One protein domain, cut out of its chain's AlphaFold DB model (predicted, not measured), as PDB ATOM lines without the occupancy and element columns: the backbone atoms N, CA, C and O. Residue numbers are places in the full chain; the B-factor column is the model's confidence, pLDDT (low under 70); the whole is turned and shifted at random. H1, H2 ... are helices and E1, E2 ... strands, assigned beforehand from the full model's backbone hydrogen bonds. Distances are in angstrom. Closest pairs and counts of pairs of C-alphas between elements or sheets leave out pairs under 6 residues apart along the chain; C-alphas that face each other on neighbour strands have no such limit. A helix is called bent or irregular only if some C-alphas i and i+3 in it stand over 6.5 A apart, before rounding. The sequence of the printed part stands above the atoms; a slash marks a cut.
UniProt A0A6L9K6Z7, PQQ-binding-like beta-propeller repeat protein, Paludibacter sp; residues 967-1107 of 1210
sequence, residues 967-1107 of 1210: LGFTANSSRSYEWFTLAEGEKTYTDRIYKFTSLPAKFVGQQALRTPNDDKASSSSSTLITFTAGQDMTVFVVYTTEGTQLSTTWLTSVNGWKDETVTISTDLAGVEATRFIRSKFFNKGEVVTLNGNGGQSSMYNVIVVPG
ATOM      1  N   LEU A 967     127.316 123.003 187.975       78.44
ATOM      2  CA  LEU A 967     128.362 123.449 188.903       78.44
ATOM      3  C   LEU A 967     129.681 122.716 188.638       78.44
ATOM      4  O   LEU A 967     129.676 121.530 188.328       78.44
ATOM      5  N   GLY A 968     130.827 123.382 188.793       80.94
ATOM      6  CA  GLY A 968     132.136 122.708 188.769       80.94
ATOM      7  C   GLY A 968     132.458 121.963 187.465       80.94
ATOM      8  O   GLY A 968     133.025 120.872 187.507       80.94
ATOM      9  N   PHE A 969     132.063 122.516 186.312       88.56
ATOM     10  CA  PHE A 969     132.360 121.928 185.004       88.56
ATOM     11  C   PHE A 969     133.870 121.851 184.741       88.56
ATOM     12  O   PHE A 969     134.590 122.839 184.853       88.56
ATOM     13  N   THR A 970     134.331 120.673 184.334       83.81
ATOM     14  CA  THR A 970     135.704 120.379 183.928       83.81
ATOM     15  C   THR A 970     135.695 119.494 182.683       83.81
ATOM     16  O   THR A 970     134.855 118.604 182.537       83.81
ATOM     17  N   ALA A 971     136.645 119.733 181.782       88.88
ATOM     18  CA  ALA A 971     136.905 118.878 180.634       88.88
ATOM     19  C   ALA A 971     138.373 118.440 180.656       88.88
ATOM     20  O   ALA A 971     139.272 119.262 180.823       88.88
ATOM     21  N   ASN A 972     138.622 117.145 180.483       90.44
ATOM     22  CA  ASN A 972     139.959 116.564 180.405       90.44
ATOM     23  C   ASN A 972     140.495 116.649 178.965       90.44
ATOM     24  O   ASN A 972     140.762 115.642 178.312       90.44
ATOM     25  N   SER A 973     140.567 117.873 178.448       85.44
ATOM     26  CA  SER A 973     141.037 118.205 177.106       85.44
ATOM     27  C   SER A 973     141.621 119.615 177.107       85.44
ATOM     28  O   SER A 973     141.163 120.489 177.841       85.44
ATOM     29  N   SER A 974     142.641 119.848 176.279       81.38
ATOM     30  CA  SER A 974     143.221 121.179 176.075       81.38
ATOM     31  C   SER A 974     142.406 122.056 175.113       81.38
ATOM     32  O   SER A 974     142.764 123.214 174.900       81.38
ATOM     33  N   ARG A 975     141.331 121.522 174.513       85.06
ATOM     34  CA  ARG A 975     140.456 122.234 173.569       85.06
ATOM     35  C   ARG A 975     139.316 122.971 174.278       85.06
ATOM     36  O   ARG A 975     138.940 122.648 175.401       85.06
ATOM     37  N   SER A 976     138.747 123.967 173.603       79.81
ATOM     38  CA  SER A 976     137.717 124.844 174.173       79.81
ATOM     39  C   SER A 976     136.316 124.237 174.108       79.81
ATOM     40  O   SER A 976     135.811 123.950 173.023       79.81
ATOM     41  N   TYR A 977     135.666 124.132 175.265       89.81
ATOM     42  CA  TYR A 977     134.254 123.782 175.423       89.81
ATOM     43  C   TYR A 977     133.445 125.040 175.739       89.81
ATOM     44  O   TYR A 977     133.936 125.929 176.434       89.81
ATOM     45  N   GLU A 978     132.210 125.118 175.251       86.88
ATOM     46  CA  GLU A 978     131.386 126.321 175.393       86.88
ATOM     47  C   GLU A 978     129.937 125.957 175.727       86.88
ATOM     48  O   GLU A 978     129.272 125.260 174.964       86.88
ATOM     49  N   TRP A 979     129.429 126.435 176.863       87.69
ATOM     50  CA  TRP A 979     127.999 126.365 177.163       87.69
ATOM     51  C   TRP A 979     127.256 127.473 176.415       87.69
ATOM     52  O   TRP A 979     127.686 128.624 176.424       87.69
ATOM     53  N   PHE A 980     126.125 127.142 175.800       86.50
ATOM     54  CA  PHE A 980     125.308 128.078 175.032       86.50
ATOM     55  C   PHE A 980     123.815 127.763 175.183       86.50
ATOM     56  O   PHE A 980     123.430 126.715 175.705       86.50
ATOM     57  N   THR A 981     122.964 128.691 174.743       85.81
ATOM     58  CA  THR A 981     121.514 128.470 174.645       85.81
ATOM     59  C   THR A 981     121.202 127.851 173.289       85.81
ATOM     60  O   THR A 981     121.540 128.423 172.256       85.81
ATOM     61  N   LEU A 982     120.581 126.676 173.286       89.25
ATOM     62  CA  LEU A 982     120.361 125.895 172.078       89.25
ATOM     63  C   LEU A 982     119.232 126.486 171.223       89.25
ATOM     64  O   LEU A 982     118.108 126.652 171.691       89.25
ATOM     65  N   ALA A 983     119.510 126.750 169.951       86.69
ATOM     66  CA  ALA A 983     118.527 127.188 168.964       86.69
ATOM     67  C   ALA A 983     118.874 126.632 167.575       86.69
ATOM     68  O   ALA A 983     120.006 126.208 167.326       86.69
ATOM     69  N   GLU A 984     117.903 126.614 166.664       90.94
ATOM     70  CA  GLU A 984     118.159 126.251 165.267       90.94
ATOM     71  C   GLU A 984     119.083 127.294 164.617       90.94
ATOM     72  O   GLU A 984     119.006 128.487 164.904       90.94
ATOM     73  N   GLY A 985     119.998 126.841 163.761       89.75
ATOM     74  CA  GLY A 985     121.041 127.664 163.146       89.75
ATOM     75  C   GLY A 985     122.308 127.842 163.991       89.75
ATOM     76  O   GLY A 985     123.318 128.316 163.458       89.75
ATOM     77  N   GLU A 986     122.300 127.436 165.264       93.56
ATOM     78  CA  GLU A 986     123.481 127.474 166.133       93.56
ATOM     79  C   GLU A 986     124.525 126.429 165.750       93.56
ATOM     80  O   GLU A 986     124.196 125.336 165.280       93.56
ATOM     81  N   LYS A 987     125.802 126.743 166.005       94.00
ATOM     82  CA  LYS A 987     126.906 125.809 165.754       94.00
ATOM     83  C   LYS A 987     126.831 124.594 166.678       94.00
ATOM     84  O   LYS A 987     126.638 124.733 167.886       94.00
ATOM     85  N   THR A 988     127.097 123.427 166.106       91.12
ATOM     86  CA  THR A 988     127.181 122.130 166.799       91.12
ATOM     87  C   THR A 988     128.503 121.949 167.548       91.12
ATOM     88  O   THR A 988     128.508 121.379 168.635       91.12
ATOM     89  N   TYR A 989     129.616 122.483 167.029       94.81
ATOM     90  CA  TYR A 989     130.955 122.320 167.614       94.81
ATOM     91  C   TYR A 989     131.720 123.640 167.712       94.81
ATOM     92  O   TYR A 989     131.430 124.590 166.985       94.81
ATOM     93  N   THR A 990     132.714 123.702 168.601       90.88
ATOM     94  CA  THR A 990     133.539 124.910 168.802       90.88
ATOM     95  C   THR A 990     134.594 125.104 167.705       90.88
ATOM     96  O   THR A 990     135.003 126.231 167.435       90.88
ATOM     97  N   ASP A 991     134.995 124.029 167.023       92.75
ATOM     98  CA  ASP A 991     136.069 123.970 166.016       92.75
ATOM     99  C   ASP A 991     135.571 123.596 164.597       92.75
ATOM    100  O   ASP A 991     136.363 123.342 163.677       92.75
ATOM    101  N   ARG A 992     134.248 123.568 164.398       91.88
ATOM    102  CA  ARG A 992     133.592 123.358 163.099       91.88
ATOM    103  C   ARG A 992     132.466 124.367 162.897       91.88
ATOM    104  O   ARG A 992     132.011 125.029 163.825       91.88
ATOM    105  N   ILE A 993     132.025 124.488 161.651       89.88
ATOM    106  CA  ILE A 993     130.995 125.451 161.243       89.88
ATOM    107  C   ILE A 993     129.600 124.833 161.082       89.88
ATOM    108  O   ILE A 993     128.676 125.574 160.758       89.88
ATOM    109  N   TYR A 994     129.450 123.524 161.320       93.56
ATOM    110  CA  TYR A 994     128.183 122.800 161.198       93.56
ATOM    111  C   TYR A 994     127.138 123.305 162.186       93.56
ATOM    112  O   TYR A 994     127.478 123.662 163.319       93.56
ATOM    113  N   LYS A 995     125.871 123.268 161.793       95.25
ATOM    114  CA  LYS A 995     124.750 123.861 162.519       95.25
ATOM    115  C   LYS A 995     123.628 122.870 162.783       95.25
ATOM    116  O   LYS A 995     123.412 121.942 162.009       95.25
ATOM    117  N   PHE A 996     122.881 123.113 163.856       94.94
ATOM    118  CA  PHE A 996     121.588 122.470 164.077       94.94
ATOM    119  C   PHE A 996     120.578 123.004 163.061       94.94
ATOM    120  O   PHE A 996     120.397 124.214 162.955       94.94
ATOM    121  N   THR A 997     119.936 122.124 162.301       93.88
ATOM    122  CA  THR A 997     118.962 122.498 161.261       93.88
ATOM    123  C   THR A 997     117.524 122.248 161.689       93.88
ATOM    124  O   THR A 997     116.638 122.946 161.215       93.88
ATOM    125  N   SER A 998     117.292 121.297 162.597       90.56
ATOM    126  CA  SER A 998     115.990 121.105 163.236       90.56
ATOM    127  C   SER A 998     116.142 120.586 164.662       90.56
ATOM    128  O   SER A 998     116.924 119.660 164.909       90.56
ATOM    129  N   LEU A 999     115.395 121.181 165.597       88.06
ATOM    130  CA  LEU A 999     115.399 120.824 167.017       88.06
ATOM    131  C   LEU A 999     113.985 120.482 167.514       88.06
ATOM    132  O   LEU A 999     113.049 121.253 167.298       88.06
ATOM    133  N   PRO A1000     113.807 119.391 168.280       86.12
ATOM    134  CA  PRO A1000     112.587 119.179 169.047       86.12
ATOM    135  C   PRO A1000     112.293 120.370 169.969       86.12
ATOM    136  O   PRO A1000     113.188 120.852 170.668       86.12
ATOM    137  N   ALA A1001     111.027 120.795 170.041       77.38
ATOM    138  CA  ALA A1001     110.608 121.984 170.794       77.38
ATOM    139  C   ALA A1001     111.076 121.990 172.262       77.38
ATOM    140  O   ALA A1001     111.374 123.047 172.808       77.38
ATOM    141  N   LYS A1002     111.205 120.810 172.890       74.56
ATOM    142  CA  LYS A1002     111.675 120.668 174.279       74.56
ATOM    143  C   LYS A1002     113.132 121.093 174.501       74.56
ATOM    144  O   LYS A1002     113.500 121.376 175.638       74.56
ATOM    145  N   PHE A1003     113.946 121.126 173.446       84.69
ATOM    146  CA  PHE A1003     115.362 121.484 173.516       84.69
ATOM    147  C   PHE A1003     115.647 122.927 173.090       84.69
ATOM    148  O   PHE A1003     116.689 123.468 173.455       84.69
ATOM    149  N   VAL A1004     114.732 123.579 172.367       80.56
ATOM    150  CA  VAL A1004     114.892 124.985 171.979       80.56
ATOM    151  C   VAL A1004     114.892 125.865 173.232       80.56
ATOM    152  O   VAL A1004     113.992 125.790 174.065       80.56
ATOM    153  N   GLY A1005     115.922 126.694 173.376       75.69
ATOM    154  CA  GLY A1005     116.145 127.554 174.536       75.69
ATOM    155  C   GLY A1005     116.772 126.857 175.747       75.69
ATOM    156  O   GLY A1005     117.011 127.523 176.751       75.69
ATOM    157  N   GLN A1006     117.050 125.549 175.678       84.06
ATOM    158  CA  GLN A1006     117.730 124.826 176.759       84.06
ATOM    159  C   GLN A1006     119.239 125.063 176.731       84.06
ATOM    160  O   GLN A1006     119.816 125.421 175.702       84.06
ATOM    161  N   GLN A1007     119.897 124.840 177.866       87.56
ATOM    162  CA  GLN A1007     121.344 124.978 177.957       87.56
ATOM    163  C   GLN A1007     122.025 123.748 177.339       87.56
ATOM    164  O   GLN A1007     121.693 122.608 177.661       87.56
ATOM    165  N   ALA A1008     122.992 123.974 176.453       91.81
ATOM    166  CA  ALA A1008     123.741 122.923 175.779       91.81
ATOM    167  C   ALA A1008     125.247 123.189 175.820       91.81
ATOM    168  O   ALA A1008     125.690 124.335 175.844       91.81
ATOM    169  N   LEU A1009     126.039 122.123 175.841       94.44
ATOM    170  CA  LEU A1009     127.488 122.151 175.755       94.44
ATOM    171  C   LEU A1009     127.905 121.892 174.313       94.44
ATOM    172  O   LEU A1009     127.731 120.793 173.774       94.44
ATOM    173  N   ARG A1010     128.518 122.906 173.720       90.31
ATOM    174  CA  ARG A1010     129.223 122.816 172.455       90.31
ATOM    175  C   ARG A1010     130.591 122.199 172.716       90.31
ATOM    176  O   ARG A1010     131.411 122.746 173.458       90.31
ATOM    177  N   THR A1011     130.819 121.040 172.120       94.19
ATOM    178  CA  THR A1011     132.063 120.276 172.251       94.19
ATOM    179  C   THR A1011     132.997 120.567 171.066       94.19
ATOM    180  O   THR A1011     132.523 120.939 169.991       94.19
ATOM    181  N   PRO A1012     134.325 120.429 171.212       94.25
ATOM    182  CA  PRO A1012     135.239 120.387 170.073       94.25
ATOM    183  C   PRO A1012     135.034 119.088 169.292       94.25
ATOM    184  O   PRO A1012     135.131 117.997 169.856       94.25
ATOM    185  N   ASN A1013     134.799 119.171 167.985       94.12
ATOM    186  CA  ASN A1013     134.653 117.997 167.137       94.12
ATOM    187  C   ASN A1013     135.942 117.165 167.070       94.12
ATOM    188  O   ASN A1013     135.887 115.962 166.828       94.12
ATOM    189  N   ASP A1014     137.116 117.771 167.264       92.88
ATOM    190  CA  ASP A1014     138.391 117.046 167.243       92.88
ATOM    191  C   ASP A1014     138.668 116.218 168.505       92.88
ATOM    192  O   ASP A1014     139.533 115.342 168.469       92.88
ATOM    193  N   ASP A1015     137.872 116.375 169.568       93.88
ATOM    194  CA  ASP A1015     137.897 115.454 170.712       93.88
ATOM    195  C   ASP A1015     137.184 114.121 170.428       93.88
ATOM    196  O   ASP A1015     137.178 113.234 171.287       93.88
ATOM    197  N   LYS A1016     136.668 113.917 169.207       91.44
ATOM    198  CA  LYS A1016     136.072 112.650 168.755       91.44
ATOM    199  C   LYS A1016     136.947 111.410 168.971       91.44
ATOM    200  O   LYS A1016     136.412 110.330 169.211       91.44
ATOM    201  N   ALA A1017     138.268 111.580 168.928       87.88
ATOM    202  CA  ALA A1017     139.249 110.511 169.113       87.88
ATOM    203  C   ALA A1017     139.564 110.206 170.593       87.88
ATOM    204  O   ALA A1017     140.325 109.282 170.877       87.88
ATOM    205  N   SER A1018     139.001 110.961 171.543       90.81
ATOM    206  CA  SER A1018     139.194 110.710 172.978       90.81
ATOM    207  C   SER A1018     138.668 109.328 173.353       90.81
ATOM    208  O   SER A1018     137.574 108.961 172.927       90.81
ATOM    209  N   SER A1019     139.411 108.576 174.168       89.56
ATOM    210  CA  SER A1019     139.066 107.189 174.517       89.56
ATOM    211  C   SER A1019     137.660 107.066 175.115       89.56
ATOM    212  O   SER A1019     137.303 107.792 176.046       89.56
ATOM    213  N   SER A1020     136.879 106.101 174.620       85.06
ATOM    214  CA  SER A1020     135.519 105.809 175.094       85.06
ATOM    215  C   SER A1020     135.463 105.320 176.544       85.06
ATOM    216  O   SER A1020     134.413 105.392 177.182       85.06
ATOM    217  N   SER A1021     136.587 104.863 177.103       84.81
ATOM    218  CA  SER A1021     136.683 104.375 178.482       84.81
ATOM    219  C   SER A1021     137.238 105.396 179.481       84.81
ATOM    220  O   SER A1021     137.170 105.149 180.682       84.81
ATOM    221  N   SER A1022     137.764 106.539 179.026       85.88
ATOM    222  CA  SER A1022     138.311 107.580 179.907       85.88
ATOM    223  C   SER A1022     137.337 108.735 180.104       85.88
ATOM    224  O   SER A1022     136.732 109.205 179.138       85.88
ATOM    225  N   THR A1023     137.255 109.245 181.333       92.69
ATOM    226  CA  THR A1023     136.487 110.448 181.670       92.69
ATOM    227  C   THR A1023     136.971 111.659 180.880       92.69
ATOM    228  O   THR A1023     138.149 112.017 180.944       92.69
ATOM    229  N   LEU A1024     136.041 112.289 180.158       93.19
ATOM    230  CA  LEU A1024     136.306 113.461 179.327       93.19
ATOM    231  C   LEU A1024     135.633 114.716 179.881       93.19
ATOM    232  O   LEU A1024     136.267 115.761 179.926       93.19
ATOM    233  N   ILE A1025     134.377 114.626 180.322       95.19
ATOM    234  CA  ILE A1025     133.606 115.755 180.854       95.19
ATOM    235  C   ILE A1025     133.115 115.393 182.253       95.19
ATOM    236  O   ILE A1025     132.607 114.291 182.471       95.19
ATOM    237  N   THR A1026     133.255 116.309 183.209       93.00
ATOM    238  CA  THR A1026     132.689 116.167 184.555       93.00
ATOM    239  C   THR A1026     132.069 117.473 185.024       93.00
ATOM    240  O   THR A1026     132.663 118.534 184.865       93.00
ATOM    241  N   PHE A1027     130.879 117.413 185.613       93.19
ATOM    242  CA  PHE A1027     130.251 118.542 186.300       93.19
ATOM    243  C   PHE A1027     129.305 118.045 187.394       93.19
ATOM    244  O   PHE A1027     128.906 116.891 187.392       93.19
ATOM    245  N   THR A1028     128.940 118.902 188.337       89.25
ATOM    246  CA  THR A1028     127.974 118.614 189.402       89.25
ATOM    247  C   THR A1028     126.617 119.214 189.058       89.25
ATOM    248  O   THR A1028     126.529 120.356 188.601       89.25
ATOM    249  N   ALA A1029     125.548 118.463 189.296       86.44
ATOM    250  CA  ALA A1029     124.189 118.940 189.133       86.44
ATOM    251  C   ALA A1029     123.853 119.998 190.199       86.44
ATOM    252  O   ALA A1029     123.810 119.708 191.389       86.44
ATOM    253  N   GLY A1030     123.633 121.252 189.809       78.19
ATOM    254  CA  GLY A1030     123.296 122.343 190.737       78.19
ATOM    255  C   GLY A1030     121.847 122.318 191.234       78.19
ATOM    256  O   GLY A1030     121.532 122.865 192.295       78.19
ATOM    257  N   GLN A1031     120.989 121.608 190.507       80.50
ATOM    258  CA  GLN A1031     119.626 121.225 190.860       80.50
ATOM    259  C   GLN A1031     119.279 119.914 190.143       80.50
ATOM    260  O   GLN A1031     120.043 119.468 189.285       80.50
ATOM    261  N   ASP A1032     118.132 119.328 190.470       80.00
ATOM    262  CA  ASP A1032     117.601 118.165 189.759       80.00
ATOM    263  C   ASP A1032     117.504 118.466 188.256       80.00
ATOM    264  O   ASP A1032     116.981 119.511 187.855       80.00
ATOM    265  N   MET A1033     118.040 117.581 187.414       88.19
ATOM    266  CA  MET A1033     118.109 117.794 185.967       88.19
ATOM    267  C   MET A1033     118.115 116.486 185.181       88.19
ATOM    268  O   MET A1033     118.552 115.450 185.675       88.19
ATOM    269  N   THR A1034     117.740 116.556 183.905       91.12
ATOM    270  CA  THR A1034     118.069 115.503 182.937       91.12
ATOM    271  C   THR A1034     119.168 115.976 181.997       91.12
ATOM    272  O   THR A1034     119.091 117.063 181.419       91.12
ATOM    273  N   VAL A1035     120.187 115.134 181.838       95.12
ATOM    274  CA  VAL A1035     121.276 115.303 180.877       95.12
ATOM    275  C   VAL A1035     120.946 114.483 179.636       95.12
ATOM    276  O   VAL A1035     120.670 113.288 179.735       95.12
ATOM    277  N   PHE A1036     120.998 115.117 178.472       95.12
ATOM    278  CA  PHE A1036     120.807 114.505 177.164       95.12
ATOM    279  C   PHE A1036     122.126 114.524 176.398       95.12
ATOM    280  O   PHE A1036     122.781 115.558 176.305       95.12
ATOM    281  N   VAL A1037     122.506 113.391 175.822       96.38
ATOM    282  CA  VAL A1037     123.680 113.252 174.959       96.38
ATOM    283  C   VAL A1037     123.191 113.060 173.531       96.38
ATOM    284  O   VAL A1037     122.491 112.091 173.240       96.38
ATOM    285  N   VAL A1038     123.554 113.994 172.656       94.75
ATOM    286  CA  VAL A1038     123.218 114.011 171.228       94.75
ATOM    287  C   VAL A1038     124.408 113.457 170.453       94.75
ATOM    288  O   VAL A1038     125.496 114.029 170.510       94.75
ATOM    289  N   TYR A1039     124.237 112.338 169.755       92.81
ATOM    290  CA  TYR A1039     125.345 111.573 169.177       92.81
ATOM    291  C   TYR A1039     124.986 110.950 167.814       92.81
ATOM    292  O   TYR A1039     123.828 110.929 167.404       92.81
ATOM    293  N   THR A1040     125.992 110.468 167.078       89.00
ATOM    294  CA  THR A1040     125.807 109.613 165.882       89.00
ATOM    295  C   THR A1040     126.128 108.169 166.232       89.00
ATOM    296  O   THR A1040     126.858 107.932 167.178       89.00
ATOM    297  N   THR A1041     125.612 107.194 165.494       83.50
ATOM    298  CA  THR A1041     126.083 105.801 165.583       83.50
ATOM    299  C   THR A1041     127.181 105.488 164.570       83.50
ATOM    300  O   THR A1041     127.820 104.444 164.661       83.50
ATOM    301  N   GLU A1042     127.405 106.363 163.590       84.69
ATOM    302  CA  GLU A1042     128.446 106.183 162.584       84.69
ATOM    303  C   GLU A1042     129.824 106.434 163.198       84.69
ATOM    304  O   GLU A1042     130.031 107.441 163.867       84.69
ATOM    305  N   GLY A1043     130.756 105.497 163.000       80.19
ATOM    306  CA  GLY A1043     132.170 105.662 163.345       80.19
ATOM    307  C   GLY A1043     132.472 105.981 164.814       80.19
ATOM    308  O   GLY A1043     133.550 106.499 165.091       80.19
ATOM    309  N   THR A1044     131.571 105.684 165.755       81.81
ATOM    310  CA  THR A1044     131.768 105.880 167.202       81.81
ATOM    311  C   THR A1044     131.464 104.621 168.012       81.81
ATOM    312  O   THR A1044     130.740 103.734 167.565       81.81
ATOM    313  N   GLN A1045     132.039 104.542 169.215       84.88
ATOM    314  CA  GLN A1045     131.875 103.435 170.159       84.88
ATOM    315  C   GLN A1045     131.003 103.802 171.373       84.88
ATOM    316  O   GLN A1045     130.859 103.005 172.297       84.88
ATOM    317  N   LEU A1046     130.409 105.000 171.409       87.31
ATOM    318  CA  LEU A1046     129.608 105.473 172.547       87.31
ATOM    319  C   LEU A1046     128.459 104.530 172.929       87.31
ATOM    320  O   LEU A1046     128.317 104.157 174.094       87.31
ATOM    321  N   SER A1047     127.643 104.145 171.942       81.31
ATOM    322  CA  SER A1047     126.389 103.404 172.144       81.31
ATOM    323  C   SER A1047     126.582 101.960 172.602       81.31
ATOM    324  O   SER A1047     125.605 101.327 173.005       81.31
ATOM    325  N   THR A1048     127.818 101.454 172.558       83.19
ATOM    326  CA  THR A1048     128.219 100.113 173.006       83.19
ATOM    327  C   THR A1048     129.144 100.136 174.227       83.19
ATOM    328  O   THR A1048     129.499  99.073 174.728       83.19
ATOM    329  N   THR A1049     129.518 101.319 174.734       87.38
ATOM    330  CA  THR A1049     130.423 101.477 175.886       87.38
ATOM    331  C   THR A1049     129.702 102.087 177.089       87.38
ATOM    332  O   THR A1049     128.978 101.392 177.804       87.38
ATOM    333  N   TRP A1050     129.888 103.380 177.352       92.88
ATOM    334  CA  TRP A1050     129.373 104.027 178.557       92.88
ATOM    335  C   TRP A1050     127.950 104.565 178.381       92.88
ATOM    336  O   TRP A1050     127.178 104.571 179.341       92.88
ATOM    337  N   LEU A1051     127.573 104.958 177.162       93.50
ATOM    338  CA  LEU A1051     126.264 105.521 176.858       93.50
ATOM    339  C   LEU A1051     125.279 104.394 176.528       93.50
ATOM    340  O   LEU A1051     124.825 104.305 175.396       93.50
ATOM    341  N   THR A1052     124.984 103.503 177.480       91.19
ATOM    342  CA  THR A1052     124.122 102.312 177.305       91.19
ATOM    343  C   THR A1052     122.977 102.271 178.319       91.19
ATOM    344  O   THR A1052     123.061 102.871 179.394       91.19
ATOM    345  N   SER A1053     121.922 101.507 178.012       85.31
ATOM    346  CA  SER A1053     120.805 101.265 178.939       85.31
ATOM    347  C   SER A1053     121.240 100.593 180.239       85.31
ATOM    348  O   SER A1053     120.718 100.932 181.298       85.31
ATOM    349  N   VAL A1054     122.257  99.725 180.185       86.75
ATOM    350  CA  VAL A1054     122.874  99.098 181.368       86.75
ATOM    351  C   VAL A1054     123.441 100.148 182.329       86.75
ATOM    352  O   VAL A1054     123.311 100.004 183.540       86.75
ATOM    353  N   ASN A1055     123.983 101.252 181.808       85.81
ATOM    354  CA  ASN A1055     124.503 102.363 182.613       85.81
ATOM    355  C   ASN A1055     123.440 103.430 182.941       85.81
ATOM    356  O   ASN A1055     123.767 104.532 183.402       85.81
ATOM    357  N   GLY A1056     122.161 103.115 182.720       83.31
ATOM    358  CA  GLY A1056     121.022 103.964 183.060       83.31
ATOM    359  C   GLY A1056     120.696 105.056 182.038       83.31
ATOM    360  O   GLY A1056     119.949 105.969 182.381       83.31
ATOM    361  N   TRP A1057     121.235 104.988 180.815       93.06
ATOM    362  CA  TRP A1057     120.892 105.912 179.729       93.06
ATOM    363  C   TRP A1057     119.709 105.395 178.908       93.06
ATOM    364  O   TRP A1057     119.720 104.255 178.448       93.06
ATOM    365  N   LYS A1058     118.690 106.227 178.694       86.94
ATOM    366  CA  LYS A1058     117.466 105.863 177.964       86.94
ATOM    367  C   LYS A1058     117.474 106.448 176.557       86.94
ATOM    368  O   LYS A1058     117.873 107.593 176.388       86.94
ATOM    369  N   ASP A1059     117.028 105.674 175.569       85.88
ATOM    370  CA  ASP A1059     116.838 106.157 174.197       85.88
ATOM    371  C   ASP A1059     115.642 107.111 174.117       85.88
ATOM    372  O   ASP A1059     114.556 106.808 174.614       85.88
ATOM    373  N   GLU A1060     115.835 108.256 173.470       85.75
ATOM    374  CA  GLU A1060     114.751 109.174 173.139       85.75
ATOM    375  C   GLU A1060     114.191 108.841 171.751       85.75
ATOM    376  O   GLU A1060     114.932 108.549 170.814       85.75
ATOM    377  N   THR A1061     112.872 108.932 171.591       81.44
ATOM    378  CA  THR A1061     112.197 108.655 170.309       81.44
ATOM    379  C   THR A1061     112.349 109.779 169.282       81.44
ATOM    380  O   THR A1061     111.925 109.629 168.138       81.44
ATOM    381  N   VAL A1062     112.933 110.910 169.684       82.94
ATOM    382  CA  VAL A1062     113.131 112.096 168.848       82.94
ATOM    383  C   VAL A1062     114.603 112.268 168.492       82.94
ATOM    384  O   VAL A1062     115.490 112.006 169.303       82.94
ATOM    385  N   THR A1063     114.857 112.761 167.284       90.19
ATOM    386  CA  THR A1063     116.201 113.039 166.764       90.19
ATOM    387  C   THR A1063     116.418 114.538 166.571       90.19
ATOM    388  O   THR A1063     115.462 115.307 166.487       90.19
ATOM    389  N   ILE A1064     117.681 114.952 166.472       93.44
ATOM    390  CA  ILE A1064     118.080 116.316 166.094       93.44
ATOM    391  C   ILE A1064     118.734 116.281 164.714       93.44
ATOM    392  O   ILE A1064     119.549 115.399 164.450       93.44
ATOM    393  N   SER A1065     118.413 117.239 163.847       92.88
ATOM    394  CA  SER A1065     119.031 117.344 162.521       92.88
ATOM    395  C   SER A1065     120.138 118.397 162.493       92.88
ATOM    396  O   SER A1065     120.074 119.413 163.188       92.88
ATOM    397  N   THR A1066     121.159 118.152 161.674       93.50
ATOM    398  CA  THR A1066     122.282 119.065 161.420       93.50
ATOM    399  C   THR A1066     122.506 119.247 159.918       93.50
ATOM    400  O   THR A1066     121.946 118.506 159.114       93.50
ATOM    401  N   ASP A1067     123.318 120.226 159.521       93.94
ATOM    402  CA  ASP A1067     123.719 120.461 158.121       93.94
ATOM    403  C   ASP A1067     124.875 119.554 157.642       93.94
ATOM    404  O   ASP A1067     125.451 119.769 156.574       93.94
ATOM    405  N   LEU A1068     125.210 118.524 158.424       89.19
ATOM    406  CA  LEU A1068     126.161 117.479 158.049       89.19
ATOM    407  C   LEU A1068     125.577 116.563 156.966       89.19
ATOM    408  O   LEU A1068     124.369 116.367 156.880       89.19
ATOM    409  N   ALA A1069     126.444 115.996 156.126       83.19
ATOM    410  CA  ALA A1069     126.035 115.110 155.039       83.19
ATOM    411  C   ALA A1069     125.885 113.650 155.506       83.19
ATOM    412  O   ALA A1069     126.533 113.218 156.458       83.19
ATOM    413  N   GLY A1070     125.076 112.867 154.789       85.12
ATOM    414  CA  GLY A1070     124.933 111.428 155.031       85.12
ATOM    415  C   GLY A1070     124.173 111.096 156.318       85.12
ATOM    416  O   GLY A1070     123.271 111.827 156.724       85.12
ATOM    417  N   VAL A1071     124.514 109.976 156.960       81.38
ATOM    418  CA  VAL A1071     123.807 109.506 158.168       81.38
ATOM    419  C   VAL A1071     124.068 110.398 159.388       81.38
ATOM    420  O   VAL A1071     123.259 110.431 160.307       81.38
ATOM    421  N   GLU A1072     125.132 111.205 159.356       85.44
ATOM    422  CA  GLU A1072     125.440 112.231 160.355       85.44
ATOM    423  C   GLU A1072     124.501 113.451 160.329       85.44
ATOM    424  O   GLU A1072     124.501 114.236 161.286       85.44
ATOM    425  N   ALA A1073     123.688 113.603 159.275       89.25
ATOM    426  CA  ALA A1073     122.663 114.642 159.188       89.25
ATOM    427  C   ALA A1073     121.614 114.504 160.302       89.25
ATOM    428  O   ALA A1073     121.035 115.500 160.727       89.25
ATOM    429  N   THR A1074     121.382 113.280 160.790       91.44
ATOM    430  CA  THR A1074     120.424 112.970 161.858       91.44
ATOM    431  C   THR A1074     121.161 112.425 163.081       91.44
ATOM    432  O   THR A1074     121.946 111.487 162.981       91.44
ATOM    433  N   ARG A1075     120.915 113.013 164.253       92.44
ATOM    434  CA  ARG A1075     121.554 112.658 165.526       92.44
ATOM    435  C   ARG A1075     120.561 112.007 166.478       92.44
ATOM    436  O   ARG A1075     119.451 112.509 166.672       92.44
ATOM    437  N   PHE A1076     120.999 110.916 167.094       92.94
ATOM    438  CA  PHE A1076     120.277 110.192 168.134       92.94
ATOM    439  C   PHE A1076     120.502 110.847 169.492       92.94
ATOM    440  O   PHE A1076     121.484 111.566 169.691       92.94
ATOM    441  N   ILE A1077     119.590 110.599 170.430       93.88
ATOM    442  CA  ILE A1077     119.619 111.235 171.744       93.88
ATOM    443  C   ILE A1077     119.409 110.176 172.817       93.88
ATOM    444  O   ILE A1077     118.482 109.371 172.735       93.88
ATOM    445  N   ARG A1078     120.266 110.202 173.839       93.25
ATOM    446  CA  ARG A1078     120.091 109.423 175.068       93.25
ATOM    447  C   ARG A1078     120.006 110.330 176.277       93.25
ATOM    448  O   ARG A1078     120.711 111.332 176.329       93.25
ATOM    449  N   SER A1079     119.179 109.975 177.253       93.19
ATOM    450  CA  SER A1079     118.927 110.793 178.439       93.19
ATOM    451  C   SER A1079     119.187 110.048 179.745       93.19
ATOM    452  O   SER A1079     119.060 108.821 179.819       93.19
ATOM    453  N   LYS A1080     119.571 110.789 180.789       92.31
ATOM    454  CA  LYS A1080     119.692 110.290 182.163       92.31
ATOM    455  C   LYS A1080     119.422 111.409 183.169       92.31
ATOM    456  O   LYS A1080     119.903 112.528 183.000       92.31
ATOM    457  N   PHE A1081     118.642 111.094 184.201       89.62
ATOM    458  CA  PHE A1081     118.305 112.016 185.285       89.62
ATOM    459  C   PHE A1081     119.384 112.014 186.372       89.62
ATOM    460  O   PHE A1081     119.945 110.959 186.673       89.62
ATOM    461  N   PHE A1082     119.634 113.186 186.951       86.50
ATOM    462  CA  PHE A1082     120.573 113.414 188.044       86.50
ATOM    463  C   PHE A1082     119.943 114.327 189.098       86.50
ATOM    464  O   PHE A1082     119.348 115.356 188.766       86.50
ATOM    465  N   ASN A1083     120.105 113.963 190.369       84.38
ATOM    466  CA  ASN A1083     119.671 114.781 191.498       84.38
ATOM    467  C   ASN A1083     120.649 115.932 191.748       84.38
ATOM    468  O   ASN A1083     121.842 115.843 191.440       84.38
ATOM    469  N   LYS A1084     120.178 116.994 192.403       83.88
ATOM    470  CA  LYS A1084     121.045 118.056 192.919       83.88
ATOM    471  C   LYS A1084     122.211 117.483 193.740       83.88
ATOM    472  O   LYS A1084     122.014 116.747 194.700       83.88
ATOM    473  N   GLY A1085     123.423 117.916 193.415       79.50
ATOM    474  CA  GLY A1085     124.672 117.526 194.064       79.50
ATOM    475  C   GLY A1085     125.330 116.285 193.460       79.50
ATOM    476  O   GLY A1085     126.483 116.016 193.787       79.50
ATOM    477  N   GLU A1086     124.656 115.551 192.570       90.00
ATOM    478  CA  GLU A1086     125.263 114.403 191.897       90.00
ATOM    479  C   GLU A1086     126.284 114.844 190.847       90.00
ATOM    480  O   GLU A1086     126.099 115.826 190.125       90.00
ATOM    481  N   VAL A1087     127.379 114.091 190.754       91.12
ATOM    482  CA  VAL A1087     128.425 114.325 189.760       91.12
ATOM    483  C   VAL A1087     128.055 113.601 188.466       91.12
ATOM    484  O   VAL A1087     127.929 112.379 188.427       91.12
ATOM    485  N   VAL A1088     127.906 114.368 187.391       94.81
ATOM    486  CA  VAL A1088     127.742 113.890 186.022       94.81
ATOM    487  C   VAL A1088     129.120 113.648 185.421       94.81
ATOM    488  O   VAL A1088     129.926 114.571 185.306       94.81
ATOM    489  N   THR A1089     129.373 112.415 184.987       95.06
ATOM    490  CA  THR A1089     130.614 112.008 184.317       95.06
ATOM    491  C   THR A1089     130.295 111.441 182.938       95.06
ATOM    492  O   THR A1089     129.555 110.463 182.828       95.06
ATOM    493  N   LEU A1090     130.864 112.044 181.889       95.88
ATOM    494  CA  LEU A1090     130.741 111.588 180.502       95.88
ATOM    495  C   LEU A1090     132.132 111.229 179.962       95.88
ATOM    496  O   LEU A1090     133.081 112.013 180.077       95.88
ATOM    497  N   ASN A1091     132.269 110.037 179.385       95.38
ATOM    498  CA  ASN A1091     133.545 109.560 178.846       95.38
ATOM    499  C   ASN A1091     133.731 109.985 177.380       95.38
ATOM    500  O   ASN A1091     132.848 110.595 176.773       95.38
ATOM    501  N   GLY A1092     134.900 109.705 176.805       92.19
ATOM    502  CA  GLY A1092     135.198 110.055 175.416       92.19
ATOM    503  C   GLY A1092     134.295 109.365 174.387       92.19
ATOM    504  O   GLY A1092     133.498 108.478 174.698       92.19
ATOM    505  N   ASN A1093     134.412 109.805 173.135       89.19
ATOM    506  CA  ASN A1093     133.631 109.295 172.005       89.19
ATOM    507  C   ASN A1093     134.190 107.971 171.445       89.19
ATOM    508  O   ASN A1093     133.434 107.123 170.977       89.19
ATOM    509  N   GLY A1094     135.507 107.759 171.537       82.88
ATOM    510  CA  GLY A1094     136.209 106.556 171.070       82.88
ATOM    511  C   GLY A1094     136.044 106.282 169.575       82.88
ATOM    512  O   GLY A1094     136.093 105.125 169.164       82.88
ATOM    513  N   GLY A1095     135.783 107.320 168.776       77.00
ATOM    514  CA  GLY A1095     135.358 107.209 167.384       77.00
ATOM    515  C   GLY A1095     136.228 107.982 166.392       77.00
ATOM    516  O   GLY A1095     137.064 108.799 166.767       77.00
ATOM    517  N   GLN A1096     136.013 107.727 165.103       79.88
ATOM    518  CA  GLN A1096     136.591 108.461 163.967       79.88
ATOM    519  C   GLN A1096     135.643 109.548 163.416       79.88
ATOM    520  O   GLN A1096     136.068 110.411 162.648       79.88
ATOM    521  N   SER A1097     134.375 109.514 163.831       86.25
ATOM    522  CA  SER A1097     133.273 110.373 163.368       86.25
ATOM    523  C   SER A1097     132.966 111.525 164.326       86.25
ATOM    524  O   SER A1097     133.692 111.725 165.293       86.25
ATOM    525  N   SER A1098     131.919 112.318 164.076       89.75
ATOM    526  CA  SER A1098     131.715 113.553 164.845       89.75
ATOM    527  C   SER A1098     131.475 113.347 166.354       89.75
ATOM    528  O   SER A1098     130.936 112.326 166.792       89.75
ATOM    529  N   MET A1099     131.898 114.333 167.150       93.19
ATOM    530  CA  MET A1099     131.786 114.344 168.612       93.19
ATOM    531  C   MET A1099     130.320 114.432 169.073       93.19
ATOM    532  O   MET A1099     129.457 114.913 168.344       93.19
ATOM    533  N   TYR A1100     130.008 113.977 170.287       93.94
ATOM    534  CA  TYR A1100     128.672 114.166 170.861       93.94
ATOM    535  C   TYR A1100     128.494 115.578 171.439       93.94
ATOM    536  O   TYR A1100     129.461 116.208 171.874       93.94
ATOM    537  N   ASN A1101     127.255 116.062 171.499       94.56
ATOM    538  CA  ASN A1101     126.876 117.279 172.223       94.56
ATOM    539  C   ASN A1101     126.070 116.930 173.479       94.56
ATOM    540  O   ASN A1101     125.485 115.849 173.566       94.56
ATOM    541  N   VAL A1102     126.033 117.835 174.457       96.81
ATOM    542  CA  VAL A1102     125.290 117.633 175.712       96.81
ATOM    543  C   VAL A1102     124.225 118.711 175.840       96.81
ATOM    544  O   VAL A1102     124.518 119.873 175.600       96.81
ATOM    545  N   ILE A1103     123.006 118.356 176.227       95.06
ATOM    546  CA  ILE A1103     121.925 119.296 176.549       95.06
ATOM    547  C   ILE A1103     121.493 119.011 177.985       95.06
ATOM    548  O   ILE A1103     121.339 117.852 178.360       95.06
ATOM    549  N   VAL A1104     121.308 120.042 178.802       92.44
ATOM    550  CA  VAL A1104     120.848 119.912 180.190       92.44
ATOM    551  C   VAL A1104     119.508 120.617 180.359       92.44
ATOM    552  O   VAL A1104     119.314 121.733 179.879       92.44
ATOM    553  N   VAL A1105     118.568 119.951 181.031       85.44
ATOM    554  CA  VAL A1105     117.202 120.454 181.233       85.44
ATOM    555  C   VAL A1105     116.841 120.381 182.725       85.44
ATOM    556  O   VAL A1105     116.852 119.278 183.283       85.44
ATOM    557  N   PRO A1106     116.519 121.513 183.389       80.19
ATOM    558  CA  PRO A1106     116.093 121.547 184.791       80.19
ATOM    559  C   PRO A1106     114.830 120.726 185.078       80.19
ATOM    560  O   PRO A1106     113.885 120.770 184.296       80.19
ATOM    561  N   GLY A1107     114.777 120.056 186.234       65.69
ATOM    562  CA  GLY A1107     113.550 119.533 186.852       65.69
ATOM    563  C   GLY A1107     112.783 118.476 186.051       65.69
ATOM    564  O   GLY A1107     111.675 118.106 186.427       65.69
TER     565      GLY A1107
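Overview. This is residues 967 to 1107 of the 1210 residues of the protein "PQQ-binding-like beta-propeller repeat protein" of Paludibacter sp (UniProt A0A6L9K6Z7). A seven-strand sheet, strongly twisted and curled like part of a barrel, has the small sheet E1, E5, E9 partly face to face with it near one end, where the tight links E5 to E6 and E8 to E9 cross between the two. Short H2 sits at the far end beside E7 and the beginning of E8, and a long loop, residues 1040 to 1063, runs past E8, pairing with it at residues 1058 to 1059. The 141 printed residues hold E1 E2 E3 E4 H1 E5 E6 E7 H2 E8 E9 E10 in that order, with under half of the residues in named elements. The orders E2, E4, E10, E6, E8, E7, E3 and E1, E5, E9 are antiparallel throughout, and the class is mostly strand. The whole is compact, with a radius of gyration of the C-alphas of 13.7 A and spans of 39 by 32 by 29 A.

Along the chain. Find C-alpha 967 at (128.362, 123.449, 188.903), where E1 begins and runs to 971. Next come E2, residues 978 to 981, E3, 996 to 998, and E4, 1007 to 1010. H1, 1013 to 1017, is only just irregular: C-alphas 1014 and 1017 are 6.9 A apart. E5, 1023 to 1029, spans 16.7 A, and E6, 1033 to 1039, spans 19.3 A. After E7, 1064 to 1066, and H2, 1070 to 1073, find C-alpha 1074 at (120.424, 112.970, 161.858); from there E8 runs 26.2 A to residue 1082. E9 holds 1087 to 1091; E10, 1101 to 1106, spans 17.1 A and ends at (116.093, 121.547, 184.791).

Arrangement. Begin at E6 in the larger sheet: N 1036 and O 1103 of E10 are 2.8 A apart, and N 1037 and O 1078 of E8 are 2.8 A apart. Beyond E10, N 1009 of E4 is 2.7 A from O 1102, and edge strand E2 has N 980 2.8 A from O 1008 of E4. Pairing is staggered along E8: residues 1074 to 1075 pair with E7, with N 1075 and O 1064 2.8 A apart, and 1076 to 1082 with E6. Edge strand E3 has N 997 2.9 A from O 1065 of E7. H2 only grazes this sheet, with residues 1072 to 1073. In the smaller sheet, N 970 of E1 and O 1026 of E5 are within hydrogen-bond range at 2.8 A, and so are N 1088 of E9 and O 1027 of E5 at 2.7 A. E5 and E6 meet only through their link; E6 and E9 are only just apart, at 8.4 A between their closest C-alphas. H1 is on neither sheet. H1 has 0 of 1 O i to N i+4 pairs within hydrogen-bond range and 1 of 2 O i to N i+3 pairs; H2 is too short for an O i to N i+4 pair.

Size, cuts and confidence. The two C-alphas farthest apart, those of Gly 1070 and Gly 1085, are 39.5 A apart. The printed part has no cut; the long links are E2 to E3 and E6 to E7. Mean pLDDT of the printed part is 88.4, and residue 1107 is under 70.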